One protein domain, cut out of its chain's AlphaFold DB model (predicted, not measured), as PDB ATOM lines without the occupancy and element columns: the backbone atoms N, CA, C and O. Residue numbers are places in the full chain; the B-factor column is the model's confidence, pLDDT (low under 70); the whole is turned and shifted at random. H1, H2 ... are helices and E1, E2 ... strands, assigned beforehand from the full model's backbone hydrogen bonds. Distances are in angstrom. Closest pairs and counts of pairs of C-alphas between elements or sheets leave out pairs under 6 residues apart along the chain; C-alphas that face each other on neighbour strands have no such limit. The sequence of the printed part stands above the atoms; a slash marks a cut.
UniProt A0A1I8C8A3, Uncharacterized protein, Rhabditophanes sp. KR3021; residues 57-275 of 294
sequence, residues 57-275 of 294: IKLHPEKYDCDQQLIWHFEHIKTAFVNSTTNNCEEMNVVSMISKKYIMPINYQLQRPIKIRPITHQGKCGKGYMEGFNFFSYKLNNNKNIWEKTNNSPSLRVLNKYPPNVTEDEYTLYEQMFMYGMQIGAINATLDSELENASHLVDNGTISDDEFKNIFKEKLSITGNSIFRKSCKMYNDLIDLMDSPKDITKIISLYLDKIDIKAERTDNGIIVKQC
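AT A GLANCE: This is residues 57 to 275 of the 294 residues of an uncharacterized protein of Rhabditophanes sp. KR3021 (UniProt A0A1I8C8A3). What does the model look like? One long helix, H3, is the spine of an elongated domain, with a curled four-stranded sheet, E4 E3 E2 E5, at its middle. H1 and H2 pack at the spine's first end, and at its other end H4 folds back onto a small sheet, E1 E7 E6. What is it made of? The printed part has 219 residues, with four named helices and seven named strands in the order E1 E2 E3 E4 E5 H1 H2 H3 H4 E6 E7; the class is mixed, helices and strands, and both sheets are antiparallel. It is compact, with a radius of gyration of the C-alphas of 19.5 A and spans of 64 by 33 by 26 A.

IN THESE COORDINATES: Where are the strands? E1 is residues 57 to 59, beginning at C-alpha 57 (86.978, 96.876, 262.885); E2 is 73 to 82, 27.2 A long, and E3 89 to 98, 23.4 A. E4 is 102 to 105, E5 136 to 139, E6 261 to 266, and E7 269 to 274, ending at C-alpha 274 (92.609, 99.683, 257.246). Where are the helices? H1 is residues 168 to 186, 27.6 A long; H2 is 193 to 203; H3 is 209 to 242, 48.4 A, beginning at C-alpha 209 (114.460, 64.634, 286.808); H4 is 248 to 256.

HOW THE PARTS SIT: What touches H3, the hub? H2 forms a helical hairpin with it at a shallow tilt of 25 degrees, C-alphas 198 and 212 being closest at 6.5 A; H4 forms another at 11 degrees, C-alphas 242 and 248 at 6.3 A. H1 only just touches it, with 3 pairs of C-alphas within 8 A, the closest 173 and 213 at 7.3 A. How is the larger sheet built? E2 E3 E4 are a meander, each strand the antiparallel neighbour of the one before, and E5 beside E2 completes a Greek key; N 77 and O 94 are 2.9 A apart, N 104 and O 97 2.8 A, N 80 and O 137 2.8 A. H1 is on this sheet over E3 and E2, two layers, while H3 only grazes it with residues 217 to 231. What of the smaller sheet and the helix backbones? N 57 and O 272 are 2.9 A apart, N 264 and O 271 2.9 A, and H4 is on it at a height of 8.4 A, across the strands. Every O i to N i+4 pair is within hydrogen-bond range in H2, H3 and H4, and 13 of 15 in H1.

THE WHOLE: How large is it? The C-alphas farthest apart, Asn 204 and Asp 267, are 64.6 A apart, and the printed part has no cut. Which links are long, and where is confidence low? E1 to E2, E4 to E5 and E5 to H1 are long; mean pLDDT of the printed part is 70.9, with 84 residues under 70, among them 117 to 138 and 140 to 172.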
ATOM      1  N   ILE A  57      87.200  97.539 261.602       74.50
ATOM      2  CA  ILE A  57      86.978  96.876 262.885       74.50
ATOM      3  C   ILE A  57      86.481  97.889 263.905       74.50
ATOM      4  O   ILE A  57      86.920  99.039 263.931       74.50
ATOM      5  N   LYS A  58      85.562  97.445 264.757       77.25
ATOM      6  CA  LYS A  58      85.122  98.205 265.918       77.25
ATOM      7  C   LYS A  58      85.840  97.658 267.143       77.25
ATOM      8  O   LYS A  58      85.709  96.478 267.458       77.25
ATOM      9  N   LEU A  59      86.619  98.506 267.799       74.69
ATOM     10  CA  LEU A  59      87.385  98.152 268.982       74.69
ATOM     11  C   LEU A  59      86.663  98.598 270.249       74.69
ATOM     12  O   LEU A  59      86.223  99.742 270.373       74.69
ATOM     13  N   HIS A  60      86.640  97.674 271.205       74.69
ATOM     14  CA  HIS A  60      86.262  97.897 272.593       74.69
ATOM     15  C   HIS A  60      87.407  97.382 273.481       74.69
ATOM     16  O   HIS A  60      87.353  96.238 273.937       74.69
ATOM     17  N   PRO A  61      88.492  98.165 273.633       74.44
ATOM     18  CA  PRO A  61      89.615  97.792 274.486       74.44
ATOM     19  C   PRO A  61      89.137  97.652 275.933       74.44
ATOM     20  O   PRO A  61      88.324  98.446 276.400       74.44
ATOM     21  N   GLU A  62      89.647  96.656 276.651       80.94
ATOM     22  CA  GLU A  62      89.342  96.455 278.068       80.94
ATOM     23  C   GLU A  62      90.639  96.311 278.850       80.94
ATOM     24  O   GLU A  62      91.571  95.664 278.376       80.94
ATOM     25  N   LYS A  63      90.705  96.882 280.053       87.25
ATOM     26  CA  LYS A  63      91.853  96.664 280.933       87.25
ATOM     27  C   LYS A  63      91.906  95.215 281.404       87.25
ATOM     28  O   LYS A  63      90.876  94.564 281.600       87.25
ATOM     29  N   TYR A  64      93.117  94.733 281.639       88.94
ATOM     30  CA  TYR A  64      93.352  93.421 282.230       88.94
ATOM     31  C   TYR A  64      93.717  93.538 283.710       88.94
ATOM     32  O   TYR A  64      94.255  94.553 284.157       88.94
ATOM     33  N   ASP A  65      93.451  92.468 284.458       92.12
ATOM     34  CA  ASP A  65      93.986  92.280 285.806       92.12
ATOM     35  C   ASP A  65      95.466  91.877 285.710       92.12
ATOM     36  O   ASP A  65      95.791  90.762 285.295       92.12
ATOM     37  N   CYS A  66      96.357  92.804 286.070       92.19
ATOM     38  CA  CYS A  66      97.804  92.623 285.963       92.19
ATOM     39  C   CYS A  66      98.431  91.837 287.120       92.19
ATOM     40  O   CYS A  66      99.626  91.543 287.056       92.19
ATOM     41  N   ASP A  67      97.665  91.513 288.164       92.50
ATOM     42  CA  ASP A  67      98.147  90.750 289.320       92.50
ATOM     43  C   ASP A  67      97.658  89.300 289.328       92.50
ATOM     44  O   ASP A  67      98.062  88.503 290.184       92.50
ATOM     45  N   GLN A  68      96.863  88.926 288.322       89.81
ATOM     46  CA  GLN A  68      96.419  87.561 288.127       89.81
ATOM     47  C   GLN A  68      97.615  86.605 287.970       89.81
ATOM     48  O   GLN A  68      98.452  86.770 287.084       89.81
ATOM     49  N   GLN A  69      97.641  85.551 288.787       88.81
ATOM     50  CA  GLN A  69      98.607  84.464 288.653       88.81
ATOM     51  C   GLN A  69      98.160  83.462 287.584       88.81
ATOM     52  O   GLN A  69      97.001  83.030 287.540       88.81
ATOM     53  N   LEU A  70      99.089  83.109 286.703       86.50
ATOM     54  CA  LEU A  70      98.878  82.238 285.552       86.50
ATOM     55  C   LEU A  70     100.005  81.207 285.463       86.50
ATOM     56  O   LEU A  70     101.146  81.485 285.818       86.50
ATOM     57  N   ILE A  71      99.680  80.023 284.950       84.38
ATOM     58  CA  ILE A  71     100.685  79.036 284.549       84.38
ATOM     59  C   ILE A  71     101.048  79.329 283.098       84.38
ATOM     60  O   ILE A  71     100.148  79.504 282.267       84.38
ATOM     61  N   TRP A  72     102.349  79.401 282.832       83.69
ATOM     62  CA  TRP A  72     102.898  79.772 281.535       83.69
ATOM     63  C   TRP A  72     103.706  78.637 280.929       83.69
ATOM     64  O   TRP A  72     104.395  77.896 281.630       83.69
ATOM     65  N   HIS A  73     103.654  78.558 279.607       81.81
ATOM     66  CA  HIS A  73     104.510  77.705 278.800       81.81
ATOM     67  C   HIS A  73     104.710  78.301 277.409       81.81
ATOM     68  O   HIS A  73     103.968  79.183 276.992       81.81
ATOM     69  N   PHE A  74     105.716  77.839 276.686       79.38
ATOM     70  CA  PHE A  74     105.979  78.215 275.305       79.38
ATOM     71  C   PHE A  74     105.202  77.327 274.342       79.38
ATOM     72  O   PHE A  74     105.130  76.119 274.540       79.38
ATOM     73  N   GLU A  75     104.686  77.905 273.262       74.19
ATOM     74  CA  GLU A  75     104.215  77.149 272.105       74.19
ATOM     75  C   GLU A  75     104.552  77.832 270.784       74.19
ATOM     76  O   GLU A  75     104.642  79.060 270.689       74.19
ATOM     77  N   HIS A  76     104.631  77.014 269.736       71.75
ATOM     78  CA  HIS A  76     104.492  77.473 268.363       71.75
ATOM     79  C   HIS A  76     103.010  77.561 268.022       71.75
ATOM     80  O   HIS A  76     102.323  76.543 267.887       71.75
ATOM     81  N   ILE A  77     102.525  78.785 267.859       67.44
ATOM     82  CA  ILE A  77     101.170  79.026 267.384       67.44
ATOM     83  C   ILE A  77     101.198  79.429 265.927       67.44
ATOM     84  O   ILE A  77     102.006  80.251 265.487       67.44
ATOM     85  N   LYS A  78     100.272  78.842 265.176       71.62
ATOM     86  CA  LYS A  78     100.011  79.279 263.818       71.62
ATOM     87  C   LYS A  78      99.204  80.569 263.896       71.62
ATOM     88  O   LYS A  78      98.083  80.581 264.411       71.62
ATOM     89  N   THR A  79      99.785  81.642 263.393       69.12
ATOM     90  CA  THR A  79      99.202  82.979 263.374       69.12
ATOM     91  C   THR A  79      98.859  83.335 261.939       69.12
ATOM     92  O   THR A  79      99.697  83.213 261.050       69.12
ATOM     93  N   ALA A  80      97.632  83.777 261.707       72.25
ATOM     94  CA  ALA A  80      97.156  84.224 260.409       72.25
ATOM     95  C   ALA A  80      96.855  85.726 260.432       72.25
ATOM     96  O   ALA A  80      96.380  86.247 261.443       72.25
ATOM     97  N   PHE A  81      97.101  86.422 259.327       68.94
ATOM     98  CA  PHE A  81      96.803  87.845 259.172       68.94
ATOM     99  C   PHE A  81      96.365  88.173 257.750       68.94
ATOM    100  O   PHE A  81      96.674  87.458 256.802       68.94
ATOM    101  N   VAL A  82      95.631  89.275 257.597       68.12
ATOM    102  CA  VAL A  82      95.261  89.794 256.275       68.12
ATOM    103  C   VAL A  82      96.321  90.795 255.831       68.12
ATOM    104  O   VAL A  82      96.485  91.850 256.456       68.12
ATOM    105  N   ASN A  83      97.036  90.467 254.757       66.88
ATOM    106  CA  ASN A  83      98.030  91.350 254.163       66.88
ATOM    107  C   ASN A  83      97.327  92.540 253.490       66.88
ATOM    108  O   ASN A  83      96.373  92.376 252.730       66.88
ATOM    109  N   SER A  84      97.770  93.754 253.805       59.38
ATOM    110  CA  SER A  84      97.129  94.995 253.355       59.38
ATOM    111  C   SER A  84      97.368  95.317 251.885       59.38
ATOM    112  O   SER A  84      96.558  96.000 251.260       59.38
ATOM    113  N   THR A  85      98.466  94.811 251.332       62.22
ATOM    114  CA  THR A  85      98.860  94.998 249.941       62.22
ATOM    115  C   THR A  85      98.154  93.995 249.037       62.22
ATOM    116  O   THR A  85      97.627  94.378 247.994       62.22
ATOM    117  N   THR A  86      98.110  92.720 249.437       66.75
ATOM    118  CA  THR A  86      97.552  91.631 248.613       66.75
ATOM    119  C   THR A  86      96.084  91.324 248.915       66.75
ATOM    120  O   THR A  86      95.421  90.687 248.102       66.75
ATOM    121  N   ASN A  87      95.559  91.765 250.067       65.06
ATOM    122  CA  ASN A  87      94.235  91.405 250.602       65.06
ATOM    123  C   ASN A  87      94.027  89.885 250.792       65.06
ATOM    124  O   ASN A  87      92.894  89.428 250.974       65.06
ATOM    125  N   ASN A  88      95.114  89.108 250.770       70.56
ATOM    126  CA  ASN A  88      95.113  87.670 251.005       70.56
ATOM    127  C   ASN A  88      95.383  87.361 252.479       70.56
ATOM    128  O   ASN A  88      95.960  88.170 253.210       70.56
ATOM    129  N   CYS A  89      94.949  86.176 252.913       71.88
ATOM    130  CA  CYS A  89      95.344  85.663 254.213       71.88
ATOM    131  C   CYS A  89      96.734  85.031 254.117       71.88
ATOM    132  O   CYS A  89      96.955  84.143 253.295       71.88
ATOM    133  N   GLU A  90      97.638  85.476 254.976       72.69
ATOM    134  CA  GLU A  90      98.990  84.950 255.112       72.69
ATOM    135  C   GLU A  90      99.151  84.323 256.499       72.69
ATOM    136  O   GLU A  90      98.514  84.739 257.469       72.69
ATOM    137  N   GLU A  91      99.977  83.283 256.584       71.69
ATOM    138  CA  GLU A  91     100.176  82.495 257.796       71.69
ATOM    139  C   GLU A  91     101.660  82.474 258.170       71.69
ATOM    140  O   GLU A  91     102.534  82.354 257.314       71.69
ATOM    141  N   MET A  92     101.941  82.551 259.465       66.50
ATOM    142  CA  MET A  92     103.283  82.438 260.028       66.50
ATOM    143  C   MET A  92     103.253  81.628 261.324       66.50
ATOM    144  O   MET A  92     102.246  81.600 262.033       66.50
ATOM    145  N   ASN A  93     104.367  80.978 261.652       66.12
ATOM    146  CA  ASN A  93     104.538  80.338 262.952       66.12
ATOM    147  C   ASN A  93     105.194  81.332 263.909       66.12
ATOM    148  O   ASN A  93     106.282  81.834 263.630       66.12
ATOM    149  N   VAL A  94     104.534  81.602 265.032       68.62
ATOM    150  CA  VAL A  94     105.016  82.535 266.053       68.62
ATOM    151  C   VAL A  94     105.253  81.767 267.338       68.62
ATOM    152  O   VAL A  94     104.366  81.066 267.824       68.62
ATOM    153  N   VAL A  95     106.442  81.923 267.909       73.88
ATOM    154  CA  VAL A  95     106.700  81.452 269.266       73.88
ATOM    155  C   VAL A  95     106.024  82.407 270.239       73.88
ATOM    156  O   VAL A  95     106.252  83.619 270.195       73.88
ATOM    157  N   SER A  96     105.197  81.863 271.120       76.12
ATOM    158  CA  SER A  96     104.499  82.639 272.138       76.12
ATOM    159  C   SER A  96     104.581  81.968 273.497       76.12
ATOM    160  O   SER A  96     104.567  80.745 273.588       76.12
ATOM    161  N   MET A  97     104.602  82.774 274.554       81.56
ATOM    162  CA  MET A  97     104.203  82.303 275.872       81.56
ATOM    163  C   MET A  97     102.683  82.253 275.944       81.56
ATOM    164  O   MET A  97     101.998  83.209 275.580       81.56
ATOM    165  N   ILE A  98     102.147  81.152 276.441       80.62
ATOM    166  CA  ILE A  98     100.722  80.880 276.500       80.62
ATOM    167  C   ILE A  98     100.354  80.523 277.927       80.62
ATOM    168  O   ILE A  98     101.073  79.823 278.633       80.62
ATOM    169  N   SER A  99      99.208  81.039 278.346       82.19
ATOM    170  CA  SER A  99      98.492  80.592 279.529       82.19
ATOM    171  C   SER A  99      97.078  80.193 279.128       82.19
ATOM    172  O   SER A  99      96.634  80.410 278.001       82.19
ATOM    173  N   LYS A 100      96.296  79.693 280.086       77.31
ATOM    174  CA  LYS A 100      94.873  79.391 279.866       77.31
ATOM    175  C   LYS A 100      94.051  80.595 279.370       77.31
ATOM    176  O   LYS A 100      92.995  80.393 278.774       77.31
ATOM    177  N   LYS A 101      94.479  81.832 279.659       79.19
ATOM    178  CA  LYS A 101      93.719  83.058 279.351       79.19
ATOM    179  C   LYS A 101      94.405  84.009 278.374       79.19
ATOM    180  O   LYS A 101      93.704  84.836 277.798       79.19
ATOM    181  N   TYR A 102      95.722  83.932 278.202       82.31
ATOM    182  CA  TYR A 102      96.475  84.933 277.446       82.31
ATOM    183  C   TYR A 102      97.567  84.316 276.574       82.31
ATOM    184  O   TYR A 102      98.154  83.299 276.940       82.31
ATOM    185  N   ILE A 103      97.865  84.986 275.462       79.56
ATOM    186  CA  ILE A 103      99.006  84.741 274.573       79.56
ATOM    187  C   ILE A 103      99.933  85.957 274.661       79.56
ATOM    188  O   ILE A 103      99.456  87.091 274.631       79.56
ATOM    189  N   MET A 104     101.242  85.738 274.743       79.12
ATOM    190  CA  MET A 104     102.275  86.771 274.650       79.12
ATOM    191  C   MET A 104     103.312  86.360 273.596       79.12
ATOM    192  O   MET A 104     104.142  85.489 273.867       79.12
ATOM    193  N   PRO A 105     103.276  86.954 272.390       73.25
ATOM    194  CA  PRO A 105     104.287  86.722 271.364       73.25
ATOM    195  C   PRO A 105     105.674  87.163 271.842       73.25
ATOM    196  O   PRO A 105     105.832  88.251 272.393       73.25
ATOM    197  N   ILE A 106     106.681  86.326 271.609       63.81
ATOM    198  CA  ILE A 106     108.052  86.533 272.111       63.81
ATOM    199  C   ILE A 106     108.894  87.411 271.190       63.81
ATOM    200  O   ILE A 106     109.750  88.157 271.655       63.81
ATOM    201  N   ASN A 107     108.609  87.374 269.888       52.25
ATOM    202  CA  ASN A 107     109.449  87.991 268.860       52.25
ATOM    203  C   ASN A 107     109.080  89.440 268.500       52.25
ATOM    204  O   ASN A 107     109.513  89.950 267.471       52.25
ATOM    205  N   TYR A 108     108.281  90.111 269.327       47.06
ATOM    206  CA  TYR A 108     107.896  91.501 269.101       47.06
ATOM    207  C   TYR A 108     108.488  92.373 270.203       47.06
ATOM    208  O   TYR A 108     108.414  92.023 271.380       47.06
ATOM    209  N   GLN A 109     109.011  93.547 269.833       44.56
ATOM    210  CA  GLN A 109     109.489  94.592 270.760       44.56
ATOM    211  C   GLN A 109     108.447  94.977 271.833       44.56
ATOM    212  O   GLN A 109     108.755  95.664 272.802       44.56
ATOM    213  N   LEU A 110     107.206  94.521 271.668       47.25
ATOM    214  CA  LEU A 110     106.086  94.692 272.568       47.25
ATOM    215  C   LEU A 110     105.471  93.308 272.839       47.25
ATOM    216  O   LEU A 110     104.606  92.853 272.094       47.25
ATOM    217  N   GLN A 111     105.898  92.646 273.918       61.59
ATOM    218  CA  GLN A 111     105.334  91.380 274.423       61.59
ATOM    219  C   GLN A 111     103.935  91.597 275.015       61.59
ATOM    220  O   GLN A 111     103.698  91.392 276.206       61.59
ATOM    221  N   ARG A 112     103.006  92.116 274.215       71.88
ATOM    222  CA  ARG A 112     101.694  92.526 274.706       71.88
ATOM    223  C   ARG A 112     100.817  91.312 274.968       71.88
ATOM    224  O   ARG A 112     100.719  90.443 274.101       71.88
ATOM    225  N   PRO A 113     100.142  91.263 276.127       78.38
ATOM    226  CA  PRO A 113      99.196  90.206 276.405       78.38
ATOM    227  C   PRO A 113      97.983  90.325 275.489       78.38
ATOM    228  O   PRO A 113      97.383  91.388 275.335       78.38
ATOM    229  N   ILE A 114      97.598  89.196 274.912       77.44
ATOM    230  CA  ILE A 114      96.420  89.050 274.070       77.44
ATOM    231  C   ILE A 114      95.474  88.108 274.793       77.44
ATOM    232  O   ILE A 114      95.813  86.950 275.035       77.44
ATOM    233  N   LYS A 115      94.287  88.594 275.159       77.69
ATOM    234  CA  LYS A 115      93.278  87.770 275.824       77.69
ATOM    235  C   LYS A 115      92.698  86.748 274.850       77.69
ATOM    236  O   LYS A 115      92.170  87.103 273.801       77.69
ATOM    237  N   ILE A 116      92.754  85.482 275.239       74.31
ATOM    238  CA  ILE A 116      92.215  84.352 274.491       74.31
ATOM    239  C   ILE A 116      90.686  84.405 274.551       74.31
ATOM    240  O   ILE A 116      90.097  84.346 275.634       74.31
ATOM    241  N   ARG A 117      90.036  84.500 273.388       64.56
ATOM    242  CA  ARG A 117      88.573  84.498 273.266       64.56
ATOM    243  C   ARG A 117      88.114  83.517 272.180       64.56
ATOM    244  O   ARG A 117      88.677  83.533 271.083       64.56
ATOM    245  N   PRO A 118      87.087  82.686 272.446       59.09
ATOM    246  CA  PRO A 118      86.436  81.902 271.404       59.09
ATOM    247  C   PRO A 118      85.839  82.835 270.348       59.09
ATOM    248  O   PRO A 118      85.163  83.804 270.689       59.09
ATOM    249  N   ILE A 119      86.066  82.536 269.071       57.59
ATOM    250  CA  ILE A 119      85.473  83.298 267.973       57.59
ATOM    251  C   ILE A 119      84.015  82.875 267.757       57.59
ATOM    252  O   ILE A 119      83.717  81.690 267.619       57.59
ATOM    253  N   THR A 120      83.125  83.860 267.616       46.88
ATOM    254  CA  THR A 120      81.769  83.699 267.058       46.88
ATOM    255  C   THR A 120      81.665  84.111 265.580       46.88
ATOM    256  O   THR A 120      80.663  83.808 264.934       46.88
ATOM    257  N   HIS A 121      82.685  84.756 264.996       46.06
ATOM    258  CA  HIS A 121      82.661  85.290 263.625       46.06
ATOM    259  C   HIS A 121      83.648  84.635 262.644       46.06
ATOM    260  O   HIS A 121      84.845  84.544 262.885       46.06
ATOM    261  N   GLN A 122      83.157  84.230 261.470       44.75
ATOM    262  CA  GLN A 122      83.987  83.724 260.371       44.75
ATOM    263  C   GLN A 122      84.861  84.854 259.796       44.75
ATOM    264  O   GLN A 122      84.407  85.647 258.976       44.75
ATOM    265  N   GLY A 123      86.117  84.952 260.232       54.19
ATOM    266  CA  GLY A 123      87.099  85.830 259.592       54.19
ATOM    267  C   GLY A 123      87.511  85.316 258.206       54.19
ATOM    268  O   GLY A 123      87.466  84.113 257.947       54.19
ATOM    269  N   LYS A 124      87.994  86.216 257.331       57.47
ATOM    270  CA  LYS A 124      88.569  85.874 256.007       57.47
ATOM    271  C   LYS A 124      89.684  84.812 256.077       57.47
ATOM    272  O   LYS A 124      89.872  84.078 255.117       57.47
ATOM    273  N   CYS A 125      90.398  84.721 257.202       60.16
ATOM    274  CA  CYS A 125      91.501  83.779 257.422       60.16
ATOM    275  C   CYS A 125      91.083  82.364 257.883       60.16
ATOM    276  O   CYS A 125      91.944  81.516 258.092       60.16
ATOM    277  N   GLY A 126      89.779  82.076 258.012       52.25
ATOM    278  CA  GLY A 126      89.263  80.715 258.225       52.25
ATOM    279  C   GLY A 126      88.793  80.379 259.651       52.25
ATOM    280  O   GLY A 126      88.893  81.176 260.584       52.25
ATOM    281  N   LYS A 127      88.220  79.172 259.803       49.84
ATOM    282  CA  LYS A 127      87.655  78.621 261.055       49.84
ATOM    283  C   LYS A 127      88.753  78.040 261.963       49.84
ATOM    284  O   LYS A 127      89.719  77.468 261.469       49.84
ATOM    285  N   GLY A 128      88.563  78.106 263.286       49.09
ATOM    286  CA  GLY A 128      89.452  77.468 264.278       49.09
ATOM    287  C   GLY A 128      90.581  78.350 264.822       49.09
ATOM    288  O   GLY A 128      91.383  77.880 265.623       49.09
ATOM    289  N   TYR A 129      90.629  79.618 264.416       54.25
ATOM    290  CA  TYR A 129      91.472  80.630 265.039       54.25
ATOM    291  C   TYR A 129      90.732  81.312 266.212       54.25
ATOM    292  O   TYR A 129      89.504  81.312 266.260       54.25
ATOM    293  N   MET A 130      91.475  81.873 267.166       55.88
ATOM    294  CA  MET A 130      91.012  82.740 268.251       55.88
ATOM    295  C   MET A 130      91.331  84.195 267.902       55.88
ATOM    296  O   MET A 130      92.352  84.458 267.259       55.88
ATOM    297  N   GLU A 131      90.454  85.137 268.266       53.03
ATOM    298  CA  GLU A 131      90.643  86.538 267.882       53.03
ATOM    299  C   GLU A 131      91.821  87.129 268.654       53.03
ATOM    300  O   GLU A 131      91.794  87.260 269.877       53.03
ATOM    301  N   GLY A 132      92.861  87.489 267.909       50.22
ATOM    302  CA  GLY A 132      93.835  88.453 268.355       50.22
ATOM    303  C   GLY A 132      93.273  89.838 268.126       50.22
ATOM    304  O   GLY A 132      93.084  90.243 266.977       50.22
ATOM    305  N   PHE A 133      93.058  90.607 269.187       53.88
ATOM    306  CA  PHE A 133      93.103  92.059 269.026       53.88
ATOM    307  C   PHE A 133      94.411  92.366 268.275       53.88
ATOM    308  O   PHE A 133      95.440  91.849 268.706       53.88
ATOM    309  N   ASN A 134      94.340  93.081 267.134       53.03
ATOM    310  CA  ASN A 134      95.443  93.454 266.207       53.03
ATOM    311  C   ASN A 134      95.371  92.914 264.759       53.03
ATOM    312  O   ASN A 134      96.384  92.890 264.078       53.03
ATOM    313  N   PHE A 135      94.202  92.527 264.224       56.03
ATOM    314  CA  PHE A 135      94.064  91.968 262.853       56.03
ATOM    315  C   PHE A 135      94.750  90.606 262.627       56.03
ATOM    316  O   PHE A 135      94.706  90.081 261.511       56.03
ATOM    317  N   PHE A 136      95.314  90.021 263.683       63.25
ATOM    318  CA  PHE A 136      95.860  88.672 263.702       63.25
ATOM    319  C   PHE A 136      94.824  87.687 264.247       63.25
ATOM    320  O   PHE A 136      93.932  88.025 265.024       63.25
ATOM    321  N   SER A 137      94.920  86.444 263.817       68.25
ATOM    322  CA  SER A 137      94.096  85.333 264.277       68.25
ATOM    323  C   SER A 137      95.033  84.213 264.718       68.25
ATOM    324  O   SER A 137      95.982  83.900 264.004       68.25
ATOM    325  N   TYR A 138      94.787  83.605 265.881       68.56
ATOM    326  CA  TYR A 138      95.701  82.620 266.483       68.56
ATOM    327  C   TYR A 138      95.079  81.229 266.553       68.56
ATOM    328  O   TYR A 138      94.056  81.041 267.206       68.56
ATOM    329  N   LYS A 139      95.672  80.230 265.899       70.69
ATOM    330  CA  LYS A 139      95.221  78.841 266.017       70.69
ATOM    331  C   LYS A 139      95.949  78.221 267.195       70.69
ATOM    332  O   LYS A 139      97.111  77.835 267.083       70.69
ATOM    333  N   LEU A 140      95.251  78.171 268.321       65.31
ATOM    334  CA  LEU A 140      95.779  77.567 269.531       65.31
ATOM    335  C   LEU A 140      95.848  76.053 269.365       65.31
ATOM    336  O   LEU A 140      94.882  75.423 268.921       65.31
ATOM    337  N   ASN A 141      96.991  75.480 269.735       58.53
ATOM    338  CA  ASN A 141      97.067  74.048 269.959       58.53
ATOM    339  C   ASN A 141      96.218  73.747 271.206       58.53
ATOM    340  O   ASN A 141      95.910  74.637 271.990       58.53
ATOM    341  N   ASN A 142      95.701  72.534 271.348       55.34
ATOM    342  CA  ASN A 142      94.673  72.224 272.346       55.34
ATOM    343  C   ASN A 142      95.154  72.567 273.785       55.34
ATOM    344  O   ASN A 142      95.883  71.791 274.384       55.34
ATOM    345  N   ASN A 143      94.735  73.721 274.334       50.34
ATOM    346  CA  ASN A 143      95.297  74.407 275.522       50.34
ATOM    347  C   ASN A 143      95.141  73.683 276.879       50.34
ATOM    348  O   ASN A 143      95.183  74.321 277.940       50.34
ATOM    349  N   LYS A 144      94.849  72.381 276.908       51.06
ATOM    350  CA  LYS A 144      94.713  71.664 278.179       51.06
ATOM    351  C   LYS A 144      96.102  71.302 278.675       51.06
ATOM    352  O   LYS A 144      96.636  70.299 278.236       51.06
ATOM    353  N   ASN A 145      96.614  72.174 279.548       52.59
ATOM    354  CA  ASN A 145      97.782  72.017 280.408       52.59
ATOM    355  C   ASN A 145      98.827  71.053 279.823       52.59
ATOM    356  O   ASN A 145      98.762  69.847 280.052       52.59
ATOM    357  N   ILE A 146      99.803  71.608 279.095       52.81
ATOM    358  CA  ILE A 146     100.912  70.838 278.515       52.81
ATOM    359  C   ILE A 146     101.703  70.045 279.573       52.81
ATOM    360  O   ILE A 146     102.476  69.163 279.231       52.81
ATOM    361  N   TRP A 147     101.502  70.351 280.859       53.94
ATOM    362  CA  TRP A 147     102.120  69.677 281.994       53.94
ATOM    363  C   TRP A 147     101.284  68.520 282.565       53.94
ATOM    364  O   TRP A 147     101.790  67.807 283.427       53.94
ATOM    365  N   GLU A 148     100.025  68.350 282.139       49.91
ATOM    366  CA  GLU A 148      99.069  67.352 282.660       49.91
ATOM    367  C   GLU A 148      98.830  66.154 281.725       49.91
ATOM    368  O   GLU A 148      98.152  65.212 282.141       49.91
ATOM    369  N   LYS A 149      99.310  66.150 280.469       41.94
ATOM    370  CA  LYS A 149      99.017  65.046 279.534       41.94
ATOM    371  C   LYS A 149     100.169  64.649 278.617       41.94
ATOM    372  O   LYS A 149     100.686  65.472 277.878       41.94
ATOM    373  N   THR A 150     100.349  63.331 278.539       38.44
ATOM    374  CA  THR A 150     101.068  62.483 277.564       38.44
ATOM    375  C   THR A 150     100.715  62.696 276.080       38.44
ATOM    376  O   THR A 150     101.134  61.926 275.225       38.44
ATOM    377  N   ASN A 151      99.934  63.723 275.734       39.56
ATOM    378  CA  ASN A 151      99.662  64.091 274.345       39.56
ATOM    379  C   ASN A 151     100.367  65.409 274.055       39.56
ATOM    380  O   ASN A 151      99.742  66.474 274.017       39.56
ATOM    381  N   ASN A 152     101.678  65.306 273.866       40.91
ATOM    382  CA  ASN A 152     102.521  66.405 273.434       40.91
ATOM    383  C   ASN A 152     101.949  67.019 272.154       40.91
ATOM    384  O   ASN A 152     101.576  66.315 271.211       40.91
ATOM    385  N   SER A 153     101.864  68.350 272.113       39.91
ATOM    386  CA  SER A 153     101.519  69.033 270.872       39.91
ATOM    387  C   SER A 153     102.633  68.754 269.854       39.91
ATOM    388  O   SER A 153     103.780  69.116 270.118       39.91
ATOM    389  N   PRO A 154     102.339  68.168 268.677       42.47
ATOM    390  CA  PRO A 154     103.364  67.825 267.685       42.47
ATOM    391  C   PRO A 154     104.115  69.055 267.146       42.47
ATOM    392  O   PRO A 154     105.147  68.915 266.498       42.47
ATOM    393  N   SER A 155     103.602  70.260 267.413       39.56
ATOM    394  CA  SER A 155     104.173  71.547 267.021       39.56
ATOM    395  C   SER A 155     105.259  72.091 267.957       39.56
ATOM    396  O   SER A 155     105.884  73.084 267.595       39.56
ATOM    397  N   LEU A 156     105.497  71.492 269.133       46.22
ATOM    398  CA  LEU A 156     106.554  71.948 270.054       46.22
ATOM    399  C   LEU A 156     107.966  71.496 269.639       46.22
ATOM    400  O   LEU A 156     108.948  72.056 270.121       46.22
ATOM    401  N   ARG A 157     108.065  70.575 268.670       38.38
ATOM    402  CA  ARG A 157     109.324  69.986 268.201       38.38
ATOM    403  C   ARG A 157     110.226  70.965 267.461       38.38
ATOM    404  O   ARG A 157     110.203  71.042 266.234       38.38
ATOM    405  N   VAL A 158     111.080  71.661 268.210       34.62
ATOM    406  CA  VAL A 158     112.264  72.355 267.688       34.62
ATOM    407  C   VAL A 158     113.505  71.594 268.126       34.62
ATOM    408  O   VAL A 158     113.767  71.454 269.317       34.62
ATOM    409  N   LEU A 159     114.303  71.137 267.161       40.19
ATOM    410  CA  LEU A 159     115.558  70.460 267.445       40.19
ATOM    411  C   LEU A 159     116.694  70.832 266.517       40.19
ATOM    412  O   LEU A 159     116.479  70.960 265.317       40.19
ATOM    413  N   ASN A 160     117.912  70.768 267.075       31.30
ATOM    414  CA  ASN A 160     119.078  70.258 266.344       31.30
ATOM    415  C   ASN A 160     119.967  69.240 267.106       31.30
ATOM    416  O   ASN A 160     120.867  68.702 266.469       31.30
ATOM    417  N   LYS A 161     119.740  68.912 268.396       42.38
ATOM    418  CA  LYS A 161     120.280  67.707 269.086       42.38
ATOM    419  C   LYS A 161     119.710  67.570 270.513       42.38
ATOM    420  O   LYS A 161     119.931  68.459 271.326       42.38
ATOM    421  N   TYR A 162     119.029  66.463 270.822       48.91
ATOM    422  CA  TYR A 162     118.776  66.026 272.207       48.91
ATOM    423  C   TYR A 162     119.933  65.137 272.698       48.91
ATOM    424  O   TYR A 162     120.661  64.583 271.862       48.91
ATOM    425  N   PRO A 163     120.090  64.940 274.020       52.38
ATOM    426  CA  PRO A 163     120.846  63.812 274.549       52.38
ATOM    427  C   PRO A 163     120.397  62.486 273.900       52.38
ATOM    428  O   PRO A 163     119.214  62.321 273.578       52.38
ATOM    429  N   PRO A 164     121.310  61.528 273.667       46.03
ATOM    430  CA  PRO A 164     120.914  60.201 273.214       46.03
ATOM    431  C   PRO A 164     120.050  59.537 274.302       46.03
ATOM    432  O   PRO A 164     120.484  59.446 275.443       46.03
ATOM    433  N   ASN A 165     118.855  59.060 273.925       57.09
ATOM    434  CA  ASN A 165     117.860  58.372 274.775       57.09
ATOM    435  C   ASN A 165     116.935  59.249 275.647       57.09
ATOM    436  O   ASN A 165     116.615  58.869 276.766       57.09
ATOM    437  N   VAL A 166     116.452  60.379 275.130       57.25
ATOM    438  CA  VAL A 166     115.339  61.128 275.749       57.25
ATOM    439  C   VAL A 166     113.997  60.500 275.351       57.25
ATOM    440  O   VAL A 166     113.781  60.215 274.169       57.25
ATOM    441  N   THR A 167     113.109  60.261 276.317       63.00
ATOM    442  CA  THR A 167     111.755  59.729 276.076       63.00
ATOM    443  C   THR A 167     110.824  60.786 275.473       63.00
ATOM    444  O   THR A 167     111.102  61.984 275.516       63.00
ATOM    445  N   GLU A 168     109.686  60.366 274.905       61.50
ATOM    446  CA  GLU A 168     108.756  61.309 274.270       61.50
ATOM    447  C   GLU A 168     108.225  62.378 275.240       61.50
ATOM    448  O   GLU A 168     108.129  63.546 274.862       61.50
ATOM    449  N   ASP A 169     107.963  62.007 276.495       58.56
ATOM    450  CA  ASP A 169     107.486  62.911 277.549       58.56
ATOM    451  C   ASP A 169     108.556  63.925 278.003       58.56
ATOM    452  O   ASP A 169     108.236  65.021 278.468       58.56
ATOM    453  N   GLU A 170     109.839  63.605 277.837       62.38
ATOM    454  CA  GLU A 170     110.953  64.481 278.212       62.38
ATOM    455  C   GLU A 170     111.297  65.502 277.120       62.38
ATOM    456  O   GLU A 170     111.820  66.575 277.430       62.38
ATOM    457  N   TYR A 171     110.947  65.243 275.852       66.75
ATOM    458  CA  TYR A 171     111.188  66.192 274.757       66.75
ATOM    459  C   TYR A 171     110.514  67.538 274.983       66.75
ATOM    460  O   TYR A 171     111.139  68.579 274.775       66.75
ATOM    461  N   THR A 172     109.272  67.526 275.467       69.00
ATOM    462  CA  THR A 172     108.547  68.762 275.758       69.00
ATOM    463  C   THR A 172     109.264  69.581 276.822       69.00
ATOM    464  O   THR A 172     109.391  70.788 276.653       69.00
ATOM    465  N   LEU A 173     109.818  68.969 277.872       71.25
ATOM    466  CA  LEU A 173     110.596  69.708 278.869       71.25
ATOM    467  C   LEU A 173     111.825  70.383 278.245       71.25
ATOM    468  O   LEU A 173     112.021  71.584 278.437       71.25
ATOM    469  N   TYR A 174     112.626  69.639 277.479       69.62
ATOM    470  CA  TYR A 174     113.832  70.179 276.847       69.62
ATOM    471  C   TYR A 174     113.522  71.295 275.846       69.62
ATOM    472  O   TYR A 174     114.248  72.287 275.788       69.62
ATOM    473  N   GLU A 175     112.429  71.180 275.094       72.94
ATOM    474  CA  GLU A 175     111.944  72.251 274.222       72.94
ATOM    475  C   GLU A 175     111.573  73.490 275.035       72.94
ATOM    476  O   GLU A 175     112.029  74.587 274.721       72.94
ATOM    477  N   GLN A 176     110.810  73.337 276.122       78.25
ATOM    478  CA  GLN A 176     110.457  74.464 276.989       78.25
ATOM    479  C   GLN A 176     111.701  75.149 277.566       78.25
ATOM    480  O   GLN A 176     111.763  76.378 277.584       78.25
ATOM    481  N   MET A 177     112.705  74.380 277.992       74.19
ATOM    482  CA  MET A 177     113.980  74.906 278.489       74.19
ATOM    483  C   MET A 177     114.772  75.637 277.407       74.19
ATOM    484  O   MET A 177     115.284  76.728 277.649       74.19
ATOM    485  N   PHE A 178     114.851  75.067 276.205       73.88
ATOM    486  CA  PHE A 178     115.520  75.698 275.074       73.88
ATOM    487  C   PHE A 178     114.855  77.033 274.718       73.88
ATOM    488  O   PHE A 178     115.530  78.060 274.625       73.88
ATOM    489  N   MET A 179     113.524  77.047 274.597       75.31
ATOM    490  CA  MET A 179     112.759  78.260 274.303       75.31
ATOM    491  C   MET A 179     112.871  79.294 275.428       75.31
ATOM    492  O   MET A 179     112.977  80.488 275.146       75.31
ATOM    493  N   TYR A 180     112.925  78.849 276.687       75.88
ATOM    494  CA  TYR A 180     113.211  79.712 277.831       75.88
ATOM    495  C   TYR A 180     114.588  80.367 277.708       75.88
ATOM    496  O   TYR A 180     114.688  81.589 277.794       75.88
ATOM    497  N   GLY A 181     115.636  79.588 277.429       68.25
ATOM    498  CA  GLY A 181     116.988  80.104 277.215       68.25
ATOM    499  C   GLY A 181     117.053  81.125 276.075       68.25
ATOM    500  O   GLY A 181     117.622  82.204 276.248       68.25
ATOM    501  N   MET A 182     116.398  80.842 274.942       69.31
ATOM    502  CA  MET A 182     116.301  81.803 273.838       69.31
ATOM    503  C   MET A 182     115.585  83.090 274.253       69.31
ATOM    504  O   MET A 182     116.040  84.177 273.907       69.31
ATOM    505  N   GLN A 183     114.476  82.980 274.990       70.12
ATOM    506  CA  GLN A 183     113.698  84.128 275.447       70.12
ATOM    507  C   GLN A 183     114.505  85.012 276.396       70.12
ATOM    508  O   GLN A 183     114.535  86.229 276.221       70.12
ATOM    509  N   ILE A 184     115.172  84.408 277.383       68.06
ATOM    510  CA  ILE A 184     116.038  85.104 278.337       68.06
ATOM    511  C   ILE A 184     117.177  85.822 277.599       68.06
ATOM    512  O   ILE A 184     117.406  87.006 277.849       68.06
ATOM    513  N   GLY A 185     117.805  85.164 276.618       61.41
ATOM    514  CA  GLY A 185     118.805  85.789 275.749       61.41
ATOM    515  C   GLY A 185     118.247  86.949 274.916       61.41
ATOM    516  O   GLY A 185     118.860  88.012 274.852       61.41
ATOM    517  N   ALA A 186     117.059  86.789 274.325       63.88
ATOM    518  CA  ALA A 186     116.424  87.808 273.485       63.88
ATOM    519  C   ALA A 186     116.063  89.085 274.260       63.88
ATOM    520  O   ALA A 186     116.167  90.185 273.717       63.88
ATOM    521  N   ILE A 187     115.665  88.955 275.528       62.56
ATOM    522  CA  ILE A 187     115.365  90.102 276.400       62.56
ATOM    523  C   ILE A 187     116.578  90.580 277.209       62.56
ATOM    524  O   ILE A 187     116.423  91.460 278.056       62.56
ATOM    525  N   ASN A 188     117.765  90.011 276.963       66.25
ATOM    526  CA  ASN A 188     118.995  90.274 277.708       66.25
ATOM    527  C   ASN A 188     118.798  90.182 279.237       66.25
ATOM    528  O   ASN A 188     119.258  91.036 279.996       66.25
ATOM    529  N   ALA A 189     118.047  89.171 279.681       66.44
ATOM    530  CA  ALA A 189     117.880  88.849 281.092       66.44
ATOM    531  C   ALA A 189     118.917  87.808 281.529       66.44
ATOM    532  O   ALA A 189     119.469  87.067 280.717       66.44
ATOM    533  N   THR A 190     119.171  87.736 282.832       71.75
ATOM    534  CA  THR A 190     119.959  86.657 283.429       71.75
ATOM    535  C   THR A 190     119.076  85.441 283.685       71.75
ATOM    536  O   THR A 190     117.895  85.590 284.013       71.75
ATOM    537  N   LEU A 191     119.654  84.245 283.561       70.94
ATOM    538  CA  LEU A 191     119.003  83.014 284.000       70.94
ATOM    539  C   LEU A 191     118.739  83.082 285.514       70.94
ATOM    540  O   LEU A 191     119.504  83.702 286.254       70.94
ATOM    541  N   ASP A 192     117.644  82.476 285.973       78.44
ATOM    542  CA  ASP A 192     117.352  82.381 287.405       78.44
ATOM    543  C   ASP A 192     118.405  81.501 288.099       78.44
ATOM    544  O   ASP A 192     118.654  80.370 287.676       78.44
ATOM    545  N   SER A 193     119.023  82.012 289.166       80.06
ATOM    546  CA  SER A 193     120.135  81.331 289.838       80.06
ATOM    547  C   SER A 193     119.721  80.031 290.526       80.06
ATOM    548  O   SER A 193     120.536  79.128 290.677       80.06
ATOM    549  N   GLU A 194     118.462  79.900 290.958       78.56
ATOM    550  CA  GLU A 194     117.979  78.628 291.504       78.56
ATOM    551  C   GLU A 194     117.797  77.591 290.395       78.56
ATOM    552  O   GLU A 194     118.048  76.413 290.631       78.56
ATOM    553  N   LEU A 195     117.429  78.015 289.182       78.50
ATOM    554  CA  LEU A 195     117.361  77.113 288.035       78.50
ATOM    555  C   LEU A 195     118.757  76.656 287.585       78.50
ATOM    556  O   LEU A 195     118.945  75.480 287.278       78.50
ATOM    557  N   GLU A 196     119.733  77.564 287.585       79.19
ATOM    558  CA  GLU A 196     121.140  77.247 287.310       79.19
ATOM    559  C   GLU A 196     121.694  76.244 288.334       79.19
ATOM    560  O   GLU A 196     122.221  75.193 287.964       79.19
ATOM    561  N   ASN A 197     121.470  76.498 289.626       78.12
ATOM    562  CA  ASN A 197     121.859  75.579 290.696       78.12
ATOM    563  C   ASN A 197     121.165  74.218 290.576       78.12
ATOM    564  O   ASN A 197     121.812  73.184 290.730       78.12
ATOM    565  N   ALA A 198     119.861  74.195 290.281       75.75
ATOM    566  CA  ALA A 198     119.123  72.950 290.103       75.75
ATOM    567  C   ALA A 198     119.670  72.132 288.923       75.75
ATOM    568  O   ALA A 198     119.830  70.923 289.061       75.75
ATOM    569  N   SER A 199     120.045  72.778 287.811       73.31
ATOM    570  CA  SER A 199     120.693  72.106 286.675       73.31
ATOM    571  C   SER A 199     121.983  71.398 287.100       73.31
ATOM    572  O   SER A 199     122.180  70.230 286.778       73.31
ATOM    573  N   HIS A 200     122.827  72.058 287.897       74.06
ATOM    574  CA  HIS A 200     124.050  71.443 288.418       74.06
ATOM    575  C   HIS A 200     123.781  70.270 289.371       74.06
ATOM    576  O   HIS A 200     124.567  69.325 289.435       74.06
ATOM    577  N   LEU A 201     122.693  70.317 290.144       73.12
ATOM    578  CA  LEU A 201     122.313  69.222 291.034       73.12
ATOM    579  C   LEU A 201     121.800  68.002 290.261       73.12
ATOM    580  O   LEU A 201     122.078  66.884 290.694       73.12
ATOM    581  N   VAL A 202     121.121  68.200 289.125       74.25
ATOM    582  CA  VAL A 202     120.748  67.112 288.199       74.25
ATOM    583  C   VAL A 202     121.995  66.472 287.599       74.25
ATOM    584  O   VAL A 202     122.144  65.257 287.675       74.25
ATOM    585  N   ASP A 203     122.923  67.280 287.077       72.00
ATOM    586  CA  ASP A 203     124.157  66.782 286.448       72.00
ATOM    587  C   ASP A 203     124.999  65.925 287.412       72.00
ATOM    588  O   ASP A 203     125.678  64.983 287.002       72.00
ATOM    589  N   ASN A 204     124.921  66.229 288.710       76.06
ATOM    590  CA  ASN A 204     125.597  65.493 289.777       76.06
ATOM    591  C   ASN A 204     124.768  64.327 290.359       76.06
ATOM    592  O   ASN A 204     125.232  63.660 291.283       76.06
ATOM    593  N   GLY A 205     123.554  64.081 289.856       72.50
ATOM    594  CA  GLY A 205     122.653  63.016 290.317       72.50
ATOM    595  C   GLY A 205     122.044  63.245 291.707       72.50
ATOM    596  O   GLY A 205     121.593  62.292 292.342       72.50
ATOM    597  N   THR A 206     122.060  64.485 292.203       76.50
ATOM    598  CA  THR A 206     121.622  64.851 293.562       76.50
ATOM    599  C   THR A 206     120.110  65.062 293.660       76.50
ATOM    600  O   THR A 206     119.535  64.827 294.720       76.50
ATOM    601  N   ILE A 207     119.465  65.492 292.575       73.94
ATOM    602  CA  ILE A 207     118.003  65.609 292.476       73.94
ATOM    603  C   ILE A 207     117.493  64.774 291.305       73.94
ATOM    604  O   ILE A 207     118.217  64.539 290.338       73.94
ATOM    605  N   SER A 208     116.246  64.315 291.398       76.19
ATOM    606  CA  SER A 208     115.610  63.558 290.312       76.19
ATOM    607  C   SER A 208     115.153  64.467 289.167       76.19
ATOM    608  O   SER A 208     114.853  65.645 289.381       76.19
ATOM    609  N   ASP A 209     114.999  63.905 287.966       70.31
ATOM    610  CA  ASP A 209     114.460  64.634 286.808       70.31
ATOM    611  C   ASP A 209     113.057  65.200 287.076       70.31
ATOM    612  O   ASP A 209     112.712  66.279 286.598       70.31
ATOM    613  N   ASP A 210     112.241  64.505 287.871       72.56
ATOM    614  CA  ASP A 210     110.898  64.964 288.237       72.56
ATOM    615  C   ASP A 210     110.921  66.143 289.217       72.56
ATOM    616  O   ASP A 210     110.092  67.053 289.127       72.56
ATOM    617  N   GLU A 211     111.897  66.171 290.119       75.00
ATOM    618  CA  GLU A 211     112.127  67.304 291.012       75.00
ATOM    619  C   GLU A 211     112.598  68.534 290.225       75.00
ATOM    620  O   GLU A 211     112.023  69.616 290.361       75.00
ATOM    621  N   PHE A 212     113.548  68.356 289.302       77.44
ATOM    622  CA  PHE A 212     113.993  69.420 288.403       77.44
ATOM    623  C   PHE A 212     112.867  69.953 287.506       77.44
ATOM    624  O   PHE A 212     112.710  71.168 287.363       77.44
ATOM    625  N   LYS A 213     112.018  69.069 286.957       77.31
ATOM    626  CA  LYS A 213     110.817  69.452 286.193       77.31
ATOM    627  C   LYS A 213     109.920  70.394 286.988       77.31
ATOM    628  O   LYS A 213     109.412  71.365 286.429       77.31
ATOM    629  N   ASN A 214     109.699  70.115 288.271       79.00
ATOM    630  CA  ASN A 214     108.852  70.952 289.117       79.00
ATOM    631  C   ASN A 214     109.488  72.322 289.371       79.00
ATOM    632  O   ASN A 214     108.807  73.334 289.192       79.00
ATOM    633  N   ILE A 215     110.792  72.358 289.670       81.38
ATOM    634  CA  ILE A 215     111.552  73.607 289.824       81.38
ATOM    635  C   ILE A 215     111.465  74.445 288.540       81.38
ATOM    636  O   ILE A 215     111.108  75.622 288.583       81.38
ATOM    637  N   PHE A 216     111.707  73.845 287.370       83.56
ATOM    638  CA  PHE A 216     111.631  74.555 286.093       83.56
ATOM    639  C   PHE A 216     110.229  75.116 285.812       83.56
ATOM    640  O   PHE A 216     110.102  76.287 285.447       83.56
ATOM    641  N   LYS A 217     109.163  74.328 286.018       80.44
ATOM    642  CA  LYS A 217     107.769  74.780 285.835       80.44
ATOM    643  C   LYS A 217     107.427  75.973 286.726       80.44
ATOM    644  O   LYS A 217     106.769  76.919 286.276       80.44
ATOM    645  N   GLU A 218     107.863  75.930 287.982       84.25
ATOM    646  CA  GLU A 218     107.676  77.019 288.937       84.25
ATOM    647  C   GLU A 218     108.400  78.284 288.464       84.25
ATOM    648  O   GLU A 218     107.779  79.342 288.331       84.25
ATOM    649  N   LYS A 219     109.682  78.169 288.107       85.50
ATOM    650  CA  LYS A 219     110.501  79.301 287.647       85.50
ATOM    651  C   LYS A 219     110.022  79.909 286.341       85.50
ATOM    652  O   LYS A 219     109.982  81.139 286.208       85.50
ATOM    653  N   LEU A 220     109.580  79.076 285.406       83.75
ATOM    654  CA  LEU A 220     108.947  79.529 284.176       83.75
ATOM    655  C   LEU A 220     107.662  80.309 284.474       83.75
ATOM    656  O   LEU A 220     107.444  81.377 283.903       83.75
ATOM    657  N   SER A 221     106.839  79.828 285.408       85.94
ATOM    658  CA  SER A 221     105.610  80.515 285.814       85.94
ATOM    659  C   SER A 221     105.904  81.843 286.517       85.94
ATOM    660  O   SER A 221     105.279  82.850 286.187       85.94
ATOM    661  N   ILE A 222     106.879  81.898 287.429       86.31
ATOM    662  CA  ILE A 222     107.310  83.141 288.094       86.31
ATOM    663  C   ILE A 222     107.782  84.164 287.056       86.31
ATOM    664  O   ILE A 222     107.297  85.301 287.029       86.31
ATOM    665  N   THR A 223     108.680  83.748 286.159       82.94
ATOM    666  CA  THR A 223     109.191  84.606 285.083       82.94
ATOM    667  C   THR A 223     108.050  85.076 284.188       82.94
ATOM    668  O   THR A 223     107.938  86.266 283.886       82.94
ATOM    669  N   GLY A 224     107.154  84.165 283.814       85.00
ATOM    670  CA  GLY A 224     106.048  84.478 282.930       85.00
ATOM    671  C   GLY A 224     105.053  85.468 283.529       85.00
ATOM    672  O   GLY A 224     104.645  86.408 282.849       85.00
ATOM    673  N   ASN A 225     104.734  85.337 284.819       89.25
ATOM    674  CA  ASN A 225     103.899  86.304 285.535       89.25
ATOM    675  C   ASN A 225     104.597  87.661 285.699       89.25
ATOM    676  O   ASN A 225     103.946  88.700 285.596       89.25
ATOM    677  N   SER A 226     105.918  87.677 285.901       86.88
ATOM    678  CA  SER A 226     106.705  88.917 285.945       86.88
ATOM    679  C   SER A 226     106.652  89.673 284.612       86.88
ATOM    680  O   SER A 226     106.364  90.874 284.590       86.88
ATOM    681  N   ILE A 227     106.855  88.964 283.495       84.00
ATOM    682  CA  ILE A 227     106.725  89.514 282.138       84.00
ATOM    683  C   ILE A 227     105.296  90.012 281.907       84.00
ATOM    684  O   ILE A 227     105.099  91.170 281.540       84.00
ATOM    685  N   PHE A 228     104.297  89.175 282.198       87.94
ATOM    686  CA  PHE A 228     102.889  89.521 282.031       87.94
ATOM    687  C   PHE A 228     102.513  90.783 282.800       87.94
ATOM    688  O   PHE A 228     101.925  91.686 282.216       87.94
ATOM    689  N   ARG A 229     102.892  90.899 284.077       90.62
ATOM    690  CA  ARG A 229     102.592  92.079 284.896       90.62
ATOM    691  C   ARG A 229     103.155  93.355 284.270       90.62
ATOM    692  O   ARG A 229     102.459  94.368 284.230       90.62
ATOM    693  N   LYS A 230     104.401  93.323 283.781       85.56
ATOM    694  CA  LYS A 230     105.034  94.480 283.122       85.56
ATOM    695  C   LYS A 230     104.291  94.853 281.838       85.56
ATOM    696  O   LYS A 230     103.864  95.997 281.692       85.56
ATOM    697  N   SER A 231     104.072  93.885 280.955       83.50
ATOM    698  CA  SER A 231     103.391  94.113 279.679       83.50
ATOM    699  C   SER A 231     101.919  94.504 279.845       83.50
ATOM    700  O   SER A 231     101.407  95.319 279.082       83.50
ATOM    701  N   CYS A 232     101.239  93.962 280.855       88.19
ATOM    702  CA  CYS A 232      99.859  94.286 281.204       88.19
ATOM    703  C   CYS A 232      99.718  95.733 281.673       88.19
ATOM    704  O   CYS A 232      98.802  96.423 281.235       88.19
ATOM    705  N   LYS A 233     100.643  96.227 282.508       89.12
ATOM    706  CA  LYS A 233     100.642  97.636 282.928       89.12
ATOM    707  C   LYS A 233     100.792  98.565 281.728       89.12
ATOM    708  O   LYS A 233      99.938  99.414 281.525       89.12
ATOM    709  N   MET A 234     101.779  98.308 280.864       83.75
ATOM    710  CA  MET A 234     101.951  99.075 279.623       83.75
ATOM    711  C   MET A 234     100.710  99.029 278.722       83.75
ATOM    712  O   MET A 234     100.358 100.021 278.089       83.75
ATOM    713  N   TYR A 235     100.043  97.876 278.644       83.00
ATOM    714  CA  TYR A 235      98.800  97.719 277.894       83.00
ATOM    715  C   TYR A 235      97.655  98.550 278.497       83.00
ATOM    716  O   TYR A 235      96.974  99.269 277.769       83.00
ATOM    717  N   ASN A 236      97.471  98.505 279.818       87.81
ATOM    718  CA  ASN A 236      96.457  99.297 280.510       87.81
ATOM    719  C   ASN A 236      96.730 100.807 280.387       87.81
ATOM    720  O   ASN A 236      95.788 101.563 280.158       87.81
ATOM    721  N   ASP A 237      97.997 101.230 280.443       85.06
ATOM    722  CA  ASP A 237      98.401 102.623 280.215       85.06
ATOM    723  C   ASP A 237      98.074 103.074 278.778       85.06
ATOM    724  O   ASP A 237      97.625 104.199 278.549       85.06
ATOM    725  N   LEU A 238      98.258 102.193 277.783       82.12
ATOM    726  CA  LEU A 238      97.858 102.466 276.398       82.12
ATOM    727  C   LEU A 238      96.343 102.619 276.256       82.12
ATOM    728  O   LEU A 238      95.911 103.469 275.481       82.12
ATOM    729  N   ILE A 239      95.549 101.833 276.990       83.75
ATOM    730  CA  ILE A 239      94.087 101.987 277.020       83.75
ATOM    731  C   ILE A 239      93.708 103.349 277.596       83.75
ATOM    732  O   ILE A 239      92.911 104.049 276.982       83.75
ATOM    733  N   ASP A 240      94.333 103.775 278.695       86.00
ATOM    734  CA  ASP A 240      94.072 105.097 279.284       86.00
ATOM    735  C   ASP A 240      94.379 106.242 278.309       86.00
ATOM    736  O   ASP A 240      93.688 107.261 278.270       86.00
ATOM    737  N   LEU A 241      95.390 106.070 277.452       84.56
ATOM    738  CA  LEU A 241      95.691 107.041 276.403       84.56
ATOM    739  C   LEU A 241      94.619 107.102 275.310       84.56
ATOM    740  O   LEU A 241      94.490 108.153 274.677       84.56
ATOM    741  N   MET A 242      93.848 106.039 275.074       85.00
ATOM    742  CA  MET A 242      92.803 106.046 274.043       85.00
ATOM    743  C   MET A 242      91.684 107.041 274.358       85.00
ATOM    744  O   MET A 242      91.182 107.686 273.432       85.00
ATOM    745  N   ASP A 243      91.395 107.261 275.640       81.38
ATOM    746  CA  ASP A 243      90.415 108.246 276.115       81.38
ATOM    747  C   ASP A 243      90.987 109.675 276.199       81.38
ATOM    748  O   ASP A 243      90.262 110.645 276.416       81.38
ATOM    749  N   SER A 244      92.296 109.843 275.991       82.12
ATOM    750  CA  SER A 244      92.951 111.156 276.012       82.12
ATOM    751  C   SER A 244      92.654 111.977 274.743       82.12
ATOM    752  O   SER A 244      92.383 111.408 273.687       82.12
ATOM    753  N   PRO A 245      92.801 113.317 274.755       80.38
ATOM    754  CA  PRO A 245      92.610 114.151 273.560       80.38
ATOM    755  C   PRO A 245      93.706 113.977 272.489       80.38
ATOM    756  O   PRO A 245      93.686 114.659 271.466       80.38
ATOM    757  N   LYS A 246      94.687 113.087 272.702       86.31
ATOM    758  CA  LYS A 246      95.759 112.817 271.737       86.31
ATOM    759  C   LYS A 246      95.211 112.169 270.459       86.31
ATOM    760  O   LYS A 246      94.113 111.604 270.434       86.31
ATOM    761  N   ASP A 247      96.024 112.225 269.406       86.62
ATOM    762  CA  ASP A 247      95.760 111.595 268.112       86.62
ATOM    763  C   ASP A 247      95.505 110.086 268.276       86.62
ATOM    764  O   ASP A 247      96.418 109.303 268.557       86.62
ATOM    765  N   ILE A 248      94.240 109.694 268.100       88.69
ATOM    766  CA  ILE A 248      93.795 108.312 268.271       88.69
ATOM    767  C   ILE A 248      94.415 107.385 267.232       88.69
ATOM    768  O   ILE A 248      94.684 106.231 267.546       88.69
ATOM    769  N   THR A 249      94.707 107.877 266.025       87.81
ATOM    770  CA  THR A 249      95.322 107.049 264.985       87.81
ATOM    771  C   THR A 249      96.718 106.637 265.417       87.81
ATOM    772  O   THR A 249      97.026 105.455 265.373       87.81
ATOM    773  N   LYS A 250      97.525 107.554 265.961       83.94
ATOM    774  CA  LYS A 250      98.857 107.207 266.490       83.94
ATOM    775  C   LYS A 250      98.793 106.209 267.644       83.94
ATOM    776  O   LYS A 250      99.575 105.262 267.674       83.94
ATOM    777  N   ILE A 251      97.865 106.402 268.583       83.06
ATOM    778  CA  ILE A 251      97.700 105.493 269.729       83.06
ATOM    779  C   ILE A 251      97.279 104.103 269.251       83.06
ATOM    780  O   ILE A 251      97.840 103.103 269.693       83.06
ATOM    781  N   ILE A 252      96.325 104.031 268.323       82.19
ATOM    782  CA  ILE A 252      95.822 102.766 267.791       82.19
ATOM    783  C   ILE A 252      96.843 102.096 266.875       82.19
ATOM    784  O   ILE A 252      96.964 100.877 266.913       82.19
ATOM    785  N   SER A 253      97.633 102.856 266.120       78.06
ATOM    786  CA  SER A 253      98.758 102.323 265.349       78.06
ATOM    787  C   SER A 253      99.774 101.658 266.255       78.06
ATOM    788  O   SER A 253     100.199 100.539 265.977       78.06
ATOM    789  N   LEU A 254     100.099 102.300 267.382       73.75
ATOM    790  CA  LEU A 254     100.923 101.677 268.404       73.75
ATOM    791  C   LEU A 254     100.228 100.445 268.966       73.75
ATOM    792  O   LEU A 254     100.879  99.416 269.005       73.75
ATOM    793  N   TYR A 255      98.955 100.518 269.372       75.00
ATOM    794  CA  TYR A 255      98.179  99.428 269.986       75.00
ATOM    795  C   TYR A 255      98.042  98.181 269.093       75.00
ATOM    796  O   TYR A 255      98.213  97.059 269.577       75.00
ATOM    797  N   LEU A 256      97.796  98.377 267.797       72.75
ATOM    798  CA  LEU A 256      97.618  97.311 266.811       72.75
ATOM    799  C   LEU A 256      98.925  96.886 266.125       72.75
ATOM    800  O   LEU A 256      98.896  95.923 265.366       72.75
ATOM    801  N   ASP A 257     100.029  97.595 266.379       69.31
ATOM    802  CA  ASP A 257     101.307  97.454 265.666       69.31
ATOM    803  C   ASP A 257     101.131  97.542 264.139       69.31
ATOM    804  O   ASP A 257     101.552  96.683 263.364       69.31
ATOM    805  N   LYS A 258     100.408  98.581 263.704       69.56
ATOM    806  CA  LYS A 258     100.082  98.813 262.295       69.56
ATOM    807  C   LYS A 258     100.164 100.278 261.920       69.56
ATOM    808  O   LYS A 258      99.558 101.139 262.552       69.56
ATOM    809  N   ILE A 259     100.859 100.542 260.821       74.94
ATOM    810  CA  ILE A 259     100.994 101.888 260.259       74.94
ATOM    811  C   ILE A 259      99.933 102.185 259.196       74.94
ATOM    812  O   ILE A 259      99.657 103.345 258.932       74.94
ATOM    813  N   ASP A 260      99.315 101.159 258.608       77.62
ATOM    814  CA  ASP A 260      98.384 101.240 257.479       77.62
ATOM    815  C   ASP A 260      96.920 101.407 257.910       77.62
ATOM    816  O   ASP A 260      96.027 100.742 257.386       77.62
ATOM    817  N   ILE A 261      96.653 102.269 258.892       82.31
ATOM    818  CA  ILE A 261      95.317 102.420 259.481       82.31
ATOM    819  C   ILE A 261      94.943 103.882 259.729       82.31
ATOM    820  O   ILE A 261      95.796 104.748 259.903       82.31
ATOM    821  N   LYS A 262      93.637 104.126 259.819       88.31
ATOM    822  CA  LYS A 262      93.043 105.350 260.357       88.31
ATOM    823  C   LYS A 262      92.081 104.968 261.474       88.31
ATOM    824  O   LYS A 262      91.299 104.030 261.308       88.31
ATOM    825  N   ALA A 263      92.141 105.675 262.595       88.75
ATOM    826  CA  ALA A 263      91.242 105.453 263.719       88.75
ATOM    827  C   ALA A 263      90.407 106.698 264.016       88.75
ATOM    828  O   ALA A 263      90.872 107.828 263.861       88.75
ATOM    829  N   GLU A 264      89.184 106.473 264.475       90.44
ATOM    830  CA  GLU A 264      88.245 107.515 264.865       90.44
ATOM    831  C   GLU A 264      87.517 107.113 266.149       90.44
ATOM    832  O   GLU A 264      87.134 105.953 266.332       90.44
ATOM    833  N   ARG A 265      87.352 108.082 267.053       88.62
ATOM    834  CA  ARG A 265      86.542 107.908 268.260       88.62
ATOM    835  C   ARG A 265      85.074 108.070 267.896       88.62
ATOM    836  O   ARG A 265      84.712 109.002 267.192       88.62
ATOM    837  N   THR A 266      84.242 107.186 268.418       86.19
ATOM    838  CA  THR A 266      82.785 107.237 268.284       86.19
ATOM    839  C   THR A 266      82.146 107.088 269.656       86.19
ATOM    840  O   THR A 266      82.772 106.548 270.569       86.19
ATOM    841  N   ASP A 267      80.875 107.466 269.784       78.94
ATOM    842  CA  ASP A 267      80.112 107.325 271.035       78.94
ATOM    843  C   ASP A 267      80.092 105.884 271.568       78.94
ATOM    844  O   ASP A 267      79.924 105.645 272.759       78.94
ATOM    845  N   ASN A 268      80.302 104.907 270.681       75.19
ATOM    846  CA  ASN A 268      80.278 103.490 271.003       75.19
ATOM    847  C   ASN A 268      81.656 102.821 270.871       75.19
ATOM    848  O   ASN A 268      81.693 101.630 270.576       75.19
ATOM    849  N   GLY A 269      82.771 103.537 271.033       83.94
ATOM    850  CA  GLY A 269      84.127 102.969 270.999       83.94
ATOM    851  C   GLY A 269      84.984 103.507 269.857       83.94
ATOM    852  O   GLY A 269      84.791 104.632 269.404       83.94
ATOM    853  N   ILE A 270      85.948 102.718 269.380       85.94
ATOM    854  CA  ILE A 270      86.929 103.181 268.387       85.94
ATOM    855  C   ILE A 270      86.730 102.421 267.084       85.94
ATOM    856  O   ILE A 270      86.803 101.191 267.052       85.94
ATOM    857  N   ILE A 271      86.492 103.147 265.997       86.81
ATOM    858  CA  ILE A 271      86.436 102.568 264.657       86.81
ATOM    859  C   ILE A 271      87.828 102.651 264.053       86.81
ATOM    860  O   ILE A 271      88.440 103.716 264.024       86.81
ATOM    861  N   VAL A 272      88.328 101.521 263.562       84.38
ATOM    862  CA  VAL A 272      89.617 101.442 262.879       84.38
ATOM    863  C   VAL A 272      89.394 100.942 261.469       84.38
ATOM    864  O   VAL A 272      88.882  99.840 261.263       84.38
ATOM    865  N   LYS A 273      89.807 101.750 260.499       85.06
ATOM    866  CA  LYS A 273      89.772 101.422 259.080       85.06
ATOM    867  C   LYS A 273      91.186 101.115 258.607       85.06
ATOM    868  O   LYS A 273      92.099 101.908 258.828       85.06
ATOM    869  N   GLN A 274      91.365  99.977 257.947       78.88
ATOM    870  CA  GLN A 274      92.609  99.683 257.246       78.88
ATOM    871  C   GLN A 274      92.697 100.527 255.968       78.88
ATOM    872  O   GLN A 274      91.701 100.710 255.273       78.88
ATOM    873  N   CYS A 275      93.872 101.047 255.647       78.94
ATOM    874  CA  CYS A 275      94.109 101.863 254.464       78.94
ATOM    875  C   CYS A 275      95.023 101.116 253.490       78.94
ATOM    876  O   CYS A 275      95.872 100.324 253.895       78.94
TER     877      CYS A 275